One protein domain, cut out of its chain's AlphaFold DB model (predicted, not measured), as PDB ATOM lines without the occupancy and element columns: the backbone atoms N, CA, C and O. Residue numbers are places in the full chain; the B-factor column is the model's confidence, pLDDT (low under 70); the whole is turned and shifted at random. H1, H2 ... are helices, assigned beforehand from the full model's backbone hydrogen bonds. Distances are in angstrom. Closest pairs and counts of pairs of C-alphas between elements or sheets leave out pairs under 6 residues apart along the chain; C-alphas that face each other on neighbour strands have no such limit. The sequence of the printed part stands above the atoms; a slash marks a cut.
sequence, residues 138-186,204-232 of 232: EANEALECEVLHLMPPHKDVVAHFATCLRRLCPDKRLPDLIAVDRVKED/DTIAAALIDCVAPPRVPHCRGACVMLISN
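AT A GLANCE: This is residues 138 to 186 and 204 to 232 of the 232 residues of an uncharacterized protein of Porphyra umbilicalis (UniProt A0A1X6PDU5). Look here for little regular structure: the longest helix, H2, lies between H1, which sticks out at one end, and H3 toward the other end. Two long stretches with no named element span the space between H2 and H3: residues 169 to 186 run from the end of H2 toward the end of the domain away from H1, and residues 210 to 232 fold back from H3 toward H2, with residues 218 to 219 paired antiparallel with residues 177 to 178. The printed part has 78 residues, with three named helices, H1, H2, H3 in chain order, and no named strand; its class is all helix, with 27 residues in named elements. It is loose, with a radius of gyration of the C-alphas of 15.3 A, and elongated, spanning 51 by 30 by 26 A.

IN THESE COORDINATES: Find C-alpha 138 at (67.278, 9.389, 33.212), where H1, residues 138 to 143, begins. H2, residues 154 to 168, runs 20.8 A from C-alpha 154 at (48.373, 22.986, 30.961). H3, residues 204 to 209, ends at (30.712, 27.700, 29.976).

HOW THE PARTS SIT: The three helices are apart from one another, and H1 stands free. Residues 177 to 178 pair with residues 218 to 219, antiparallel. In H1, H2 and H3 every O i to N i+4 pair is within hydrogen-bond range.

THE WHOLE: The C-alphas farthest apart, of Glu 138 and Glu 185, are 52.3 A apart. Residues 187 to 203 are not printed; C-alphas 186 and 204 are 18.8 A apart across this cut, in the link from H2 to H3. The link from H1 to H2 is short. Residues 172 to 173 have pLDDT under 70.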
ATOM      1  N   GLU A 138      67.192  10.143  31.954       90.75
ATOM      2  CA  GLU A 138      67.278   9.389  33.212       90.75
ATOM      3  C   GLU A 138      67.467  10.306  34.428       90.75
ATOM      4  O   GLU A 138      66.875  10.087  35.488       90.75
ATOM      5  N   ALA A 139      68.291  11.350  34.291       88.94
ATOM      6  CA  ALA A 139      68.490  12.337  35.347       88.94
ATOM      7  C   ALA A 139      67.227  13.187  35.559       88.94
ATOM      8  O   ALA A 139      66.878  13.501  36.698       88.94
ATOM      9  N   ASN A 140      66.510  13.515  34.482       86.50
ATOM     10  CA  ASN A 140      65.237  14.221  34.557       86.50
ATOM     11  C   ASN A 140      64.147  13.374  35.242       86.50
ATOM     12  O   ASN A 140      63.446  13.866  36.125       86.50
ATOM     13  N   GLU A 141      64.043  12.085  34.905       84.69
ATOM     14  CA  GLU A 141      63.114  11.139  35.542       84.69
ATOM     15  C   GLU A 141      63.367  10.993  37.049       84.69
ATOM     16  O   GLU A 141      62.415  10.895  37.834       84.69
ATOM     17  N   ALA A 142      64.637  11.023  37.463       86.25
ATOM     18  CA  ALA A 142      65.030  10.982  38.870       86.25
ATOM     19  C   ALA A 142      64.606  12.242  39.647       86.25
ATOM     20  O   ALA A 142      64.328  12.158  40.843       86.25
ATOM     21  N   LEU A 143      64.525  13.396  38.979       86.56
ATOM     22  CA  LEU A 143      64.101  14.675  39.564       86.56
ATOM     23  C   LEU A 143      62.595  14.935  39.433       86.56
ATOM     24  O   LEU A 143      62.085  15.893  40.015       86.56
ATOM     25  N   GLU A 144      61.869  14.102  38.684       82.25
ATOM     26  CA  GLU A 144      60.491  14.348  38.247       82.25
ATOM     27  C   GLU A 144      59.534  14.731  39.392       82.25
ATOM     28  O   GLU A 144      58.651  15.558  39.205       82.25
ATOM     29  N   CYS A 145      59.713  14.173  40.595       81.69
ATOM     30  CA  CYS A 145      58.848  14.446  41.752       81.69
ATOM     31  C   CYS A 145      59.493  15.305  42.850       81.69
ATOM     32  O   CYS A 145      58.828  15.601  43.841       81.69
ATOM     33  N   GLU A 146      60.761  15.688  42.692       84.62
ATOM     34  CA  GLU A 146      61.556  16.359  43.733       84.62
ATOM     35  C   GLU A 146      61.697  17.868  43.493       84.62
ATOM     36  O   GLU A 146      62.013  18.626  44.411       84.62
ATOM     37  N   VAL A 147      61.448  18.329  42.263       89.44
ATOM     38  CA  VAL A 147      61.569  19.741  41.878       89.44
ATOM     39  C   VAL A 147      60.304  20.259  41.200       89.44
ATOM     40  O   VAL A 147      59.442  19.499  40.765       89.44
ATOM     41  N   LEU A 148      60.183  21.584  41.106       90.81
ATOM     42  CA  LEU A 148      59.125  22.222  40.330       90.81
ATOM     43  C   LEU A 148      59.449  22.126  38.835       90.81
ATOM     44  O   LEU A 148      60.455  22.672  38.385       90.81
ATOM     45  N   HIS A 149      58.556  21.507  38.065       91.50
ATOM     46  CA  HIS A 149      58.643  21.466  36.606       91.50
ATOM     47  C   HIS A 149      57.816  22.591  35.981       91.50
ATOM     48  O   HIS A 149      56.646  22.781  36.322       91.50
ATOM     49  N   LEU A 150      58.418  23.327  35.045       93.25
ATOM     50  CA  LEU A 150      57.722  24.316  34.223       93.25
ATOM     51  C   LEU A 150      57.409  23.696  32.864       93.25
ATOM     52  O   LEU A 150      58.308  23.239  32.164       93.25
ATOM     53  N   MET A 151      56.131  23.691  32.490       93.38
ATOM     54  CA  MET A 151      55.665  23.109  31.233       93.38
ATOM     55  C   MET A 151      54.785  24.122  30.497       93.38
ATOM     56  O   MET A 151      53.952  24.759  31.147       93.38
ATOM     57  N   PRO A 152      54.930  24.289  29.168       92.69
ATOM     58  CA  PRO A 152      54.150  25.293  28.451       92.69
ATOM     59  C   PRO A 152      52.640  24.977  28.412       92.69
ATOM     60  O   PRO A 152      51.844  25.859  28.738       92.69
ATOM     61  N   PRO A 153      52.191  23.756  28.050       92.75
ATOM     62  CA  PRO A 153      50.764  23.439  28.005       92.75
ATOM     63  C   PRO A 153      50.223  22.950  29.350       92.75
ATOM     64  O   PRO A 153      50.778  22.049  29.978       92.75
ATOM     65  N   HIS A 154      49.040  23.434  29.733       89.19
ATOM     66  CA  HIS A 154      48.373  22.986  30.961       89.19
ATOM     67  C   HIS A 154      48.077  21.473  30.976       89.19
ATOM     68  O   HIS A 154      48.164  20.834  32.020       89.19
ATOM     69  N   LYS A 155      47.788  20.867  29.815       90.50
ATOM     70  CA  LYS A 155      47.576  19.412  29.703       90.50
ATOM     71  C   LYS A 155      48.802  18.594  30.139       90.50
ATOM     72  O   LYS A 155      48.631  17.522  30.712       90.50
ATOM     73  N   ASP A 156      50.006  19.116  29.907       93.50
ATOM     74  CA  ASP A 156      51.255  18.430  30.232       93.50
ATOM     75  C   ASP A 156      51.532  18.574  31.734       93.50
ATOM     76  O   ASP A 156      51.861  17.589  32.391       93.50
ATOM     77  N   VAL A 157      51.229  19.748  32.311       91.69
ATOM     78  CA  VAL A 157      51.215  19.962  33.771       91.69
ATOM     79  C   VAL A 157      50.281  18.964  34.465       91.69
ATOM     80  O   VAL A 157      50.668  18.333  35.445       91.69
ATOM     81  N   VAL A 158      49.059  18.779  33.951       89.81
ATOM     82  CA  VAL A 158      48.082  17.826  34.512       89.81
ATOM     83  C   VAL A 158      48.580  16.382  34.403       89.81
ATOM     84  O   VAL A 158      48.446  15.611  35.358       89.81
ATOM     85  N   ALA A 159      49.166  16.001  33.265       90.88
ATOM     86  CA  ALA A 159      49.717  14.664  33.063       90.88
ATOM     87  C   ALA A 159      50.883  14.378  34.024       90.88
ATOM     88  O   ALA A 159      50.899  13.328  34.674       90.88
ATOM     89  N   HIS A 160      51.804  15.332  34.165       91.56
ATOM     90  CA  HIS A 160      52.936  15.248  35.082       91.56
ATOM     91  C   HIS A 160      52.479  15.188  36.544       91.56
ATOM     92  O   HIS A 160      52.871  14.277  37.271       91.56
ATOM     93  N   PHE A 161      51.544  16.051  36.956       89.88
ATOM     94  CA  PHE A 161      50.950  15.995  38.296       89.88
ATOM     95  C   PHE A 161      50.337  14.620  38.596       89.88
ATOM     96  O   PHE A 161      50.535  14.068  39.679       89.88
ATOM     97  N   ALA A 162      49.634  14.022  37.630       88.69
ATOM     98  CA  ALA A 162      49.075  12.685  37.791       88.69
ATOM     99  C   ALA A 162      50.161  11.606  37.967       88.69
ATOM    100  O   ALA A 162      49.945  10.655  38.721       88.69
ATOM    101  N   THR A 163      51.315  11.733  37.302       89.50
ATOM    102  CA  THR A 163      52.479  10.853  37.510       89.50
ATOM    103  C   THR A 163      53.062  11.023  38.907       89.50
ATOM    104  O   THR A 163      53.191  10.028  39.626       89.50
ATOM    105  N   CYS A 164      53.318  12.261  39.333       90.00
ATOM    106  CA  CYS A 164      53.866  12.555  40.657       90.00
ATOM    107  C   CYS A 164      52.947  12.055  41.776       90.00
ATOM    108  O   CYS A 164      53.400  11.419  42.727       90.00
ATOM    109  N   LEU A 165      51.634  12.235  41.627       88.81
ATOM    110  CA  LEU A 165      50.659  11.762  42.604       88.81
ATOM    111  C   LEU A 165      50.616  10.226  42.703       88.81
ATOM    112  O   LEU A 165      50.519   9.687  43.806       88.81
ATOM    113  N   ARG A 166      50.715   9.513  41.567       87.50
ATOM    114  CA  ARG A 166      50.800   8.039  41.551       87.50
ATOM    115  C   ARG A 166      52.044   7.539  42.282       87.50
ATOM    116  O   ARG A 166      51.944   6.572  43.029       87.50
ATOM    117  N   ARG A 167      53.192   8.198  42.088       87.19
ATOM    118  CA  ARG A 167      54.449   7.855  42.774       87.19
ATOM    119  C   ARG A 167      54.385   8.149  44.271       87.19
ATOM    120  O   ARG A 167      54.844   7.339  45.066       87.19
ATOM    121  N   LEU A 168      53.767   9.265  44.657       86.88
ATOM    122  CA  LEU A 168      53.629   9.656  46.058       86.88
ATOM    123  C   LEU A 168      52.714   8.707  46.853       86.88
ATOM    124  O   LEU A 168      52.917   8.511  48.051       86.88
ATOM    125  N   CYS A 169      51.693   8.124  46.220       84.75
ATOM    126  CA  CYS A 169      50.741   7.218  46.871       84.75
ATOM    127  C   CYS A 169      50.399   5.996  45.995       84.75
ATOM    128  O   CYS A 169      49.298   5.943  45.439       84.75
ATOM    129  N   PRO A 170      51.294   4.990  45.915       79.38
ATOM    130  CA  PRO A 170      51.092   3.809  45.073       79.38
ATOM    131  C   PRO A 170      49.943   2.906  45.560       79.38
ATOM    132  O   PRO A 170      49.171   2.409  44.744       79.38
ATOM    133  N   ASP A 171      49.771   2.765  46.883       71.19
ATOM    134  CA  ASP A 171      48.914   1.718  47.475       71.19
ATOM    135  C   ASP A 171      47.630   2.230  48.160       71.19
ATOM    136  O   ASP A 171      46.841   1.446  48.689       71.19
ATOM    137  N   LYS A 172      47.397   3.550  48.199       62.47
ATOM    138  CA  LYS A 172      46.237   4.159  48.882       62.47
ATOM    139  C   LYS A 172      45.687   5.347  48.106       62.47
ATOM    140  O   LYS A 172      45.850   6.499  48.508       62.47
ATOM    141  N   ARG A 173      45.002   5.073  46.995       67.25
ATOM    142  CA  ARG A 173      44.266   6.118  46.287       67.25
ATOM    143  C   ARG A 173      42.942   6.374  47.006       67.25
ATOM    144  O   ARG A 173      42.037   5.544  46.969       67.25
ATOM    145  N   LEU A 174      42.853   7.514  47.692       78.44
ATOM    146  CA  LEU A 174      41.566   8.025  48.156       78.44
ATOM    147  C   LEU A 174      40.655   8.258  46.939       78.44
ATOM    148  O   LEU A 174      41.165   8.538  45.851       78.44
ATOM    149  N   PRO A 175      39.323   8.141  47.089       85.75
ATOM    150  CA  PRO A 175      38.403   8.482  46.013       85.75
ATOM    151  C   PRO A 175      38.671   9.901  45.504       85.75
ATOM    152  O   PRO A 175      38.811  10.823  46.307       85.75
ATOM    153  N   ASP A 176      38.746  10.074  44.183       89.62
ATOM    154  CA  ASP A 176      38.885  11.405  43.587       89.62
ATOM    155  C   ASP A 176      37.709  12.293  44.039       89.62
ATOM    156  O   ASP A 176      36.570  11.830  44.150       89.62
ATOM    157  N   LEU A 177      37.965  13.585  44.253       91.38
ATOM    158  CA  LEU A 177      36.882  14.548  44.440       91.38
ATOM    159  C   LEU A 177      36.297  14.873  43.065       91.38
ATOM    160  O   LEU A 177      37.030  15.274  42.160       91.38
ATOM    161  N   ILE A 178      34.992  14.668  42.908       94.06
ATOM    162  CA  ILE A 178      34.284  14.853  41.639       94.06
ATOM    163  C   ILE A 178      33.490  16.154  41.700       94.06
ATOM    164  O   ILE A 178      32.710  16.365  42.633       94.06
ATOM    165  N   ALA A 179      33.691  17.019  40.708       93.00
ATOM    166  CA  ALA A 179      32.913  18.238  40.561       93.00
ATOM    167  C   ALA A 179      31.441  17.909  40.271       93.00
ATOM    168  O   ALA A 179      31.121  16.930  39.594       93.00
ATOM    169  N   VAL A 180      30.537  18.735  40.798       91.88
ATOM    170  CA  VAL A 180      29.103  18.640  40.509       91.88
ATOM    171  C   VAL A 180      28.683  19.914  39.804       91.88
ATOM    172  O   VAL A 180      28.461  20.945  40.443       91.88
ATOM    173  N   ASP A 181      28.544  19.816  38.489       91.44
ATOM    174  CA  ASP A 181      28.151  20.941  37.657       91.44
ATOM    175  C   ASP A 181      26.643  21.156  37.757       91.44
ATOM    176  O   ASP A 181      25.834  20.234  37.614       91.44
ATOM    177  N   ARG A 182      26.250  22.392  38.058       88.69
ATOM    178  CA  ARG A 182      24.848  22.790  38.172       88.69
ATOM    179  C   ARG A 182      24.655  24.142  37.533       88.69
ATOM    180  O   ARG A 182      25.497  25.029  37.663       88.69
ATOM    181  N   VAL A 183      23.488  24.317  36.935       90.62
ATOM    182  CA  VAL A 183      23.059  25.619  36.458       90.62
ATOM    183  C   VAL A 183      22.191  26.274  37.518       90.62
ATOM    184  O   VAL A 183      21.304  25.649  38.098       90.62
ATOM    185  N   LYS A 184      22.462  27.547  37.774       90.50
ATOM    186  CA  LYS A 184      21.620  28.409  38.595       90.50
ATOM    187  C   LYS A 184      21.480  29.751  37.904       90.50
ATOM    188  O   LYS A 184      22.393  30.189  37.206       90.50
ATOM    189  N   GLU A 185      20.348  30.402  38.120       88.00
ATOM    190  CA  GLU A 185      20.196  31.794  37.722       88.00
ATOM    191  C   GLU A 185      21.226  32.649  38.477       88.00
ATOM    192  O   GLU A 185      21.384  32.518  39.695       88.00
ATOM    193  N   ASP A 186      21.955  33.509  37.760       85.44
ATOM    194  CA  ASP A 186      22.838  34.479  38.405       85.44
ATOM    195  C   ASP A 186      21.976  35.476  39.185       85.44
ATOM    196  O   ASP A 186      21.241  36.273  38.599       85.44
ATOM    197  N   ASP A 204      26.080  20.635  26.550       91.88
ATOM    198  CA  ASP A 204      27.115  21.248  25.716       91.88
ATOM    199  C   ASP A 204      27.297  22.726  26.066       91.88
ATOM    200  O   ASP A 204      28.415  23.231  26.104       91.88
ATOM    201  N   THR A 205      26.204  23.420  26.397       91.31
ATOM    202  CA  THR A 205      26.251  24.802  26.894       91.31
ATOM    203  C   THR A 205      26.947  24.882  28.250       91.31
ATOM    204  O   THR A 205      27.734  25.800  28.474       91.31
ATOM    205  N   ILE A 206      26.692  23.921  29.144       90.44
ATOM    206  CA  ILE A 206      27.371  23.837  30.445       90.44
ATOM    207  C   ILE A 206      28.868  23.584  30.237       90.44
ATOM    208  O   ILE A 206      29.688  24.316  30.784       90.44
ATOM    209  N   ALA A 207      29.226  22.607  29.401       88.94
ATOM    210  CA  ALA A 207      30.614  22.285  29.092       88.94
ATOM    211  C   ALA A 207      31.354  23.476  28.462       88.94
ATOM    212  O   ALA A 207      32.472  23.788  28.864       88.94
ATOM    213  N   ALA A 208      30.711  24.190  27.533       91.00
ATOM    214  CA  ALA A 208      31.269  25.397  26.931       91.00
ATOM    215  C   ALA A 208      31.484  26.517  27.961       91.00
ATOM    216  O   ALA A 208      32.505  27.192  27.917       91.00
ATOM    217  N   ALA A 209      30.564  26.703  28.913       89.88
ATOM    218  CA  ALA A 209      30.712  27.700  29.976       89.88
ATOM    219  C   ALA A 209      31.826  27.355  30.984       89.88
ATOM    220  O   ALA A 209      32.338  28.244  31.661       89.88
ATOM    221  N   LEU A 210      32.194  26.077  31.087       90.88
ATOM    222  CA  LEU A 210      33.248  25.580  31.970       90.88
ATOM    223  C   LEU A 210      34.608  25.441  31.277       90.88
ATOM    224  O   LEU A 210      35.557  25.007  31.925       90.88
ATOM    225  N   ILE A 211      34.738  25.815  29.999       87.06
ATOM    226  CA  ILE A 211      35.998  25.661  29.253       87.06
ATOM    227  C   ILE A 211      37.162  26.430  29.893       87.06
ATOM    228  O   ILE A 211      38.290  25.945  29.897       87.06
ATOM    229  N   ASP A 212      36.858  27.578  30.505       83.25
ATOM    230  CA  ASP A 212      37.813  28.427  31.221       83.25
ATOM    231  C   ASP A 212      37.812  28.163  32.740       83.25
ATOM    232  O   ASP A 212      38.419  28.904  33.518       83.25
ATOM    233  N   CYS A 213      37.102  27.127  33.202       87.69
ATOM    234  CA  CYS A 213      37.097  26.759  34.610       87.69
ATOM    235  C   CYS A 213      38.473  26.211  35.000       87.69
ATOM    236  O   CYS A 213      38.892  25.146  34.555       87.69
ATOM    237  N   VAL A 214      39.164  26.932  35.883       86.19
ATOM    238  CA  VAL A 214      40.491  26.539  36.387       86.19
ATOM    239  C   VAL A 214      40.417  25.271  37.250       86.19
ATOM    240  O   VAL A 214      41.396  24.537  37.370       86.19
ATOM    241  N   ALA A 215      39.261  24.997  37.865       88.19
ATOM    242  CA  ALA A 215      39.058  23.801  38.671       88.19
ATOM    243  C   ALA A 215      38.796  22.585  37.766       88.19
ATOM    244  O   ALA A 215      37.822  22.597  37.011       88.19
ATOM    245  N   PRO A 216      39.603  21.512  37.851       87.25
ATOM    246  CA  PRO A 216      39.371  20.333  37.034       87.25
ATOM    247  C   PRO A 216      38.119  19.575  37.516       87.25
ATOM    248  O   PRO A 216      37.817  19.569  38.713       87.25
ATOM    249  N   PRO A 217      37.425  18.842  36.624       88.94
ATOM    250  CA  PRO A 217      36.223  18.076  36.976       88.94
ATOM    251  C   PRO A 217      36.505  16.928  37.957       88.94
ATOM    252  O   PRO A 217      35.597  16.390  38.592       88.94
ATOM    253  N   ARG A 218      37.775  16.521  38.061       89.88
ATOM    254  CA  ARG A 218      38.257  15.479  38.963       89.88
ATOM    255  C   ARG A 218      39.530  15.965  39.630       89.88
ATOM    256  O   ARG A 218      40.493  16.290  38.938       89.88
ATOM    257  N   VAL A 219      39.551  15.958  40.957       90.31
ATOM    258  CA  VAL A 219      40.734  16.308  41.748       90.31
ATOM    259  C   VAL A 219      41.242  15.046  42.446       90.31
ATOM    260  O   VAL A 219      40.711  14.654  43.497       90.31
ATOM    261  N   PRO A 220      42.250  14.365  41.872       88.44
ATOM    262  CA  PRO A 220      42.935  13.301  42.579       88.44
ATOM    263  C   PRO A 220      43.821  13.932  43.663       88.44
ATOM    264  O   PRO A 220      44.416  14.991  43.460       88.44
ATOM    265  N   HIS A 221      43.882  13.311  44.838       89.38
ATOM    266  CA  HIS A 221      44.581  13.882  45.988       89.38
ATOM    267  C   HIS A 221      45.168  12.798  46.885       89.38
ATOM    268  O   HIS A 221      44.690  11.662  46.927       89.38
ATOM    269  N   CYS A 222      46.198  13.170  47.639       88.38
ATOM    270  CA  CYS A 222      46.758  12.341  48.691       88.38
ATOM    271  C   CYS A 222      47.475  13.198  49.743       88.38
ATOM    272  O   CYS A 222      47.700  14.398  49.560       88.38
ATOM    273  N   ARG A 223      47.822  12.587  50.879       87.81
ATOM    274  CA  ARG A 223      48.571  13.276  51.935       87.81
ATOM    275  C   ARG A 223      49.993  13.564  51.447       87.81
ATOM    276  O   ARG A 223      50.684  12.648  51.023       87.81
ATOM    277  N   GLY A 224      50.426  14.815  51.584       87.06
ATOM    278  CA  GLY A 224      51.758  15.261  51.161       87.06
ATOM    279  C   GLY A 224      51.811  15.803  49.733       87.06
ATOM    280  O   GLY A 224      52.861  16.277  49.324       87.06
ATOM    281  N   ALA A 225      50.698  15.776  48.990       89.06
ATOM    282  CA  ALA A 225      50.638  16.404  47.678       89.06
ATOM    283  C   ALA A 225      50.799  17.928  47.796       89.06
ATOM    284  O   ALA A 225      50.101  18.578  48.580       89.06
ATOM    285  N   CYS A 226      51.688  18.494  46.981       89.50
ATOM    286  CA  CYS A 226      51.795  19.935  46.793       89.50
ATOM    287  C   CYS A 226      50.598  20.426  45.974       89.50
ATOM    288  O   CYS A 226      50.337  19.924  44.881       89.50
ATOM    289  N   VAL A 227      49.864  21.403  46.507       89.88
ATOM    290  CA  VAL A 227      48.660  21.956  45.879       89.88
ATOM    291  C   VAL A 227      48.705  23.478  45.876       89.88
ATOM    292  O   VAL A 227      49.302  24.094  46.757       89.88
ATOM    293  N   MET A 228      48.029  24.076  44.901       90.38
ATOM    294  CA  MET A 228      47.814  25.517  44.816       90.38
ATOM    295  C   MET A 228      46.321  25.809  44.976       90.38
ATOM    296  O   MET A 228      45.487  25.159  44.346       90.38
ATOM    297  N   LEU A 229      45.980  26.784  45.820       90.69
ATOM    298  CA  LEU A 229      44.611  27.287  45.909       90.69
ATOM    299  C   LEU A 229      44.304  28.124  44.665       90.69
ATOM    300  O   LEU A 229      45.077  29.004  44.301       90.69
ATOM    301  N   ILE A 230      43.169  27.847  44.028       88.44
ATOM    302  CA  ILE A 230      42.740  28.489  42.773       88.44
ATOM    303  C   ILE A 230      41.565  29.460  42.968       88.44
ATOM    304  O   ILE A 230      40.983  29.949  42.003       88.44
ATOM    305  N   SER A 231      41.195  29.730  44.220       86.25
ATOM    306  CA  SER A 231      40.138  30.666  44.602       86.25
ATOM    307  C   SER A 231      40.607  31.541  45.760       86.25
ATOM    308  O   SER A 231      41.259  31.032  46.674       86.25
ATOM    309  N   ASN A 232      40.235  32.823  45.722       70.50
ATOM    310  CA  ASN A 232      40.498  33.809  46.777       70.50
ATOM    311  C   ASN A 232      39.423  33.801  47.866       70.50
ATOM    312  O   ASN A 232      38.236  33.626  47.507       70.50
TER     313      ASN A 232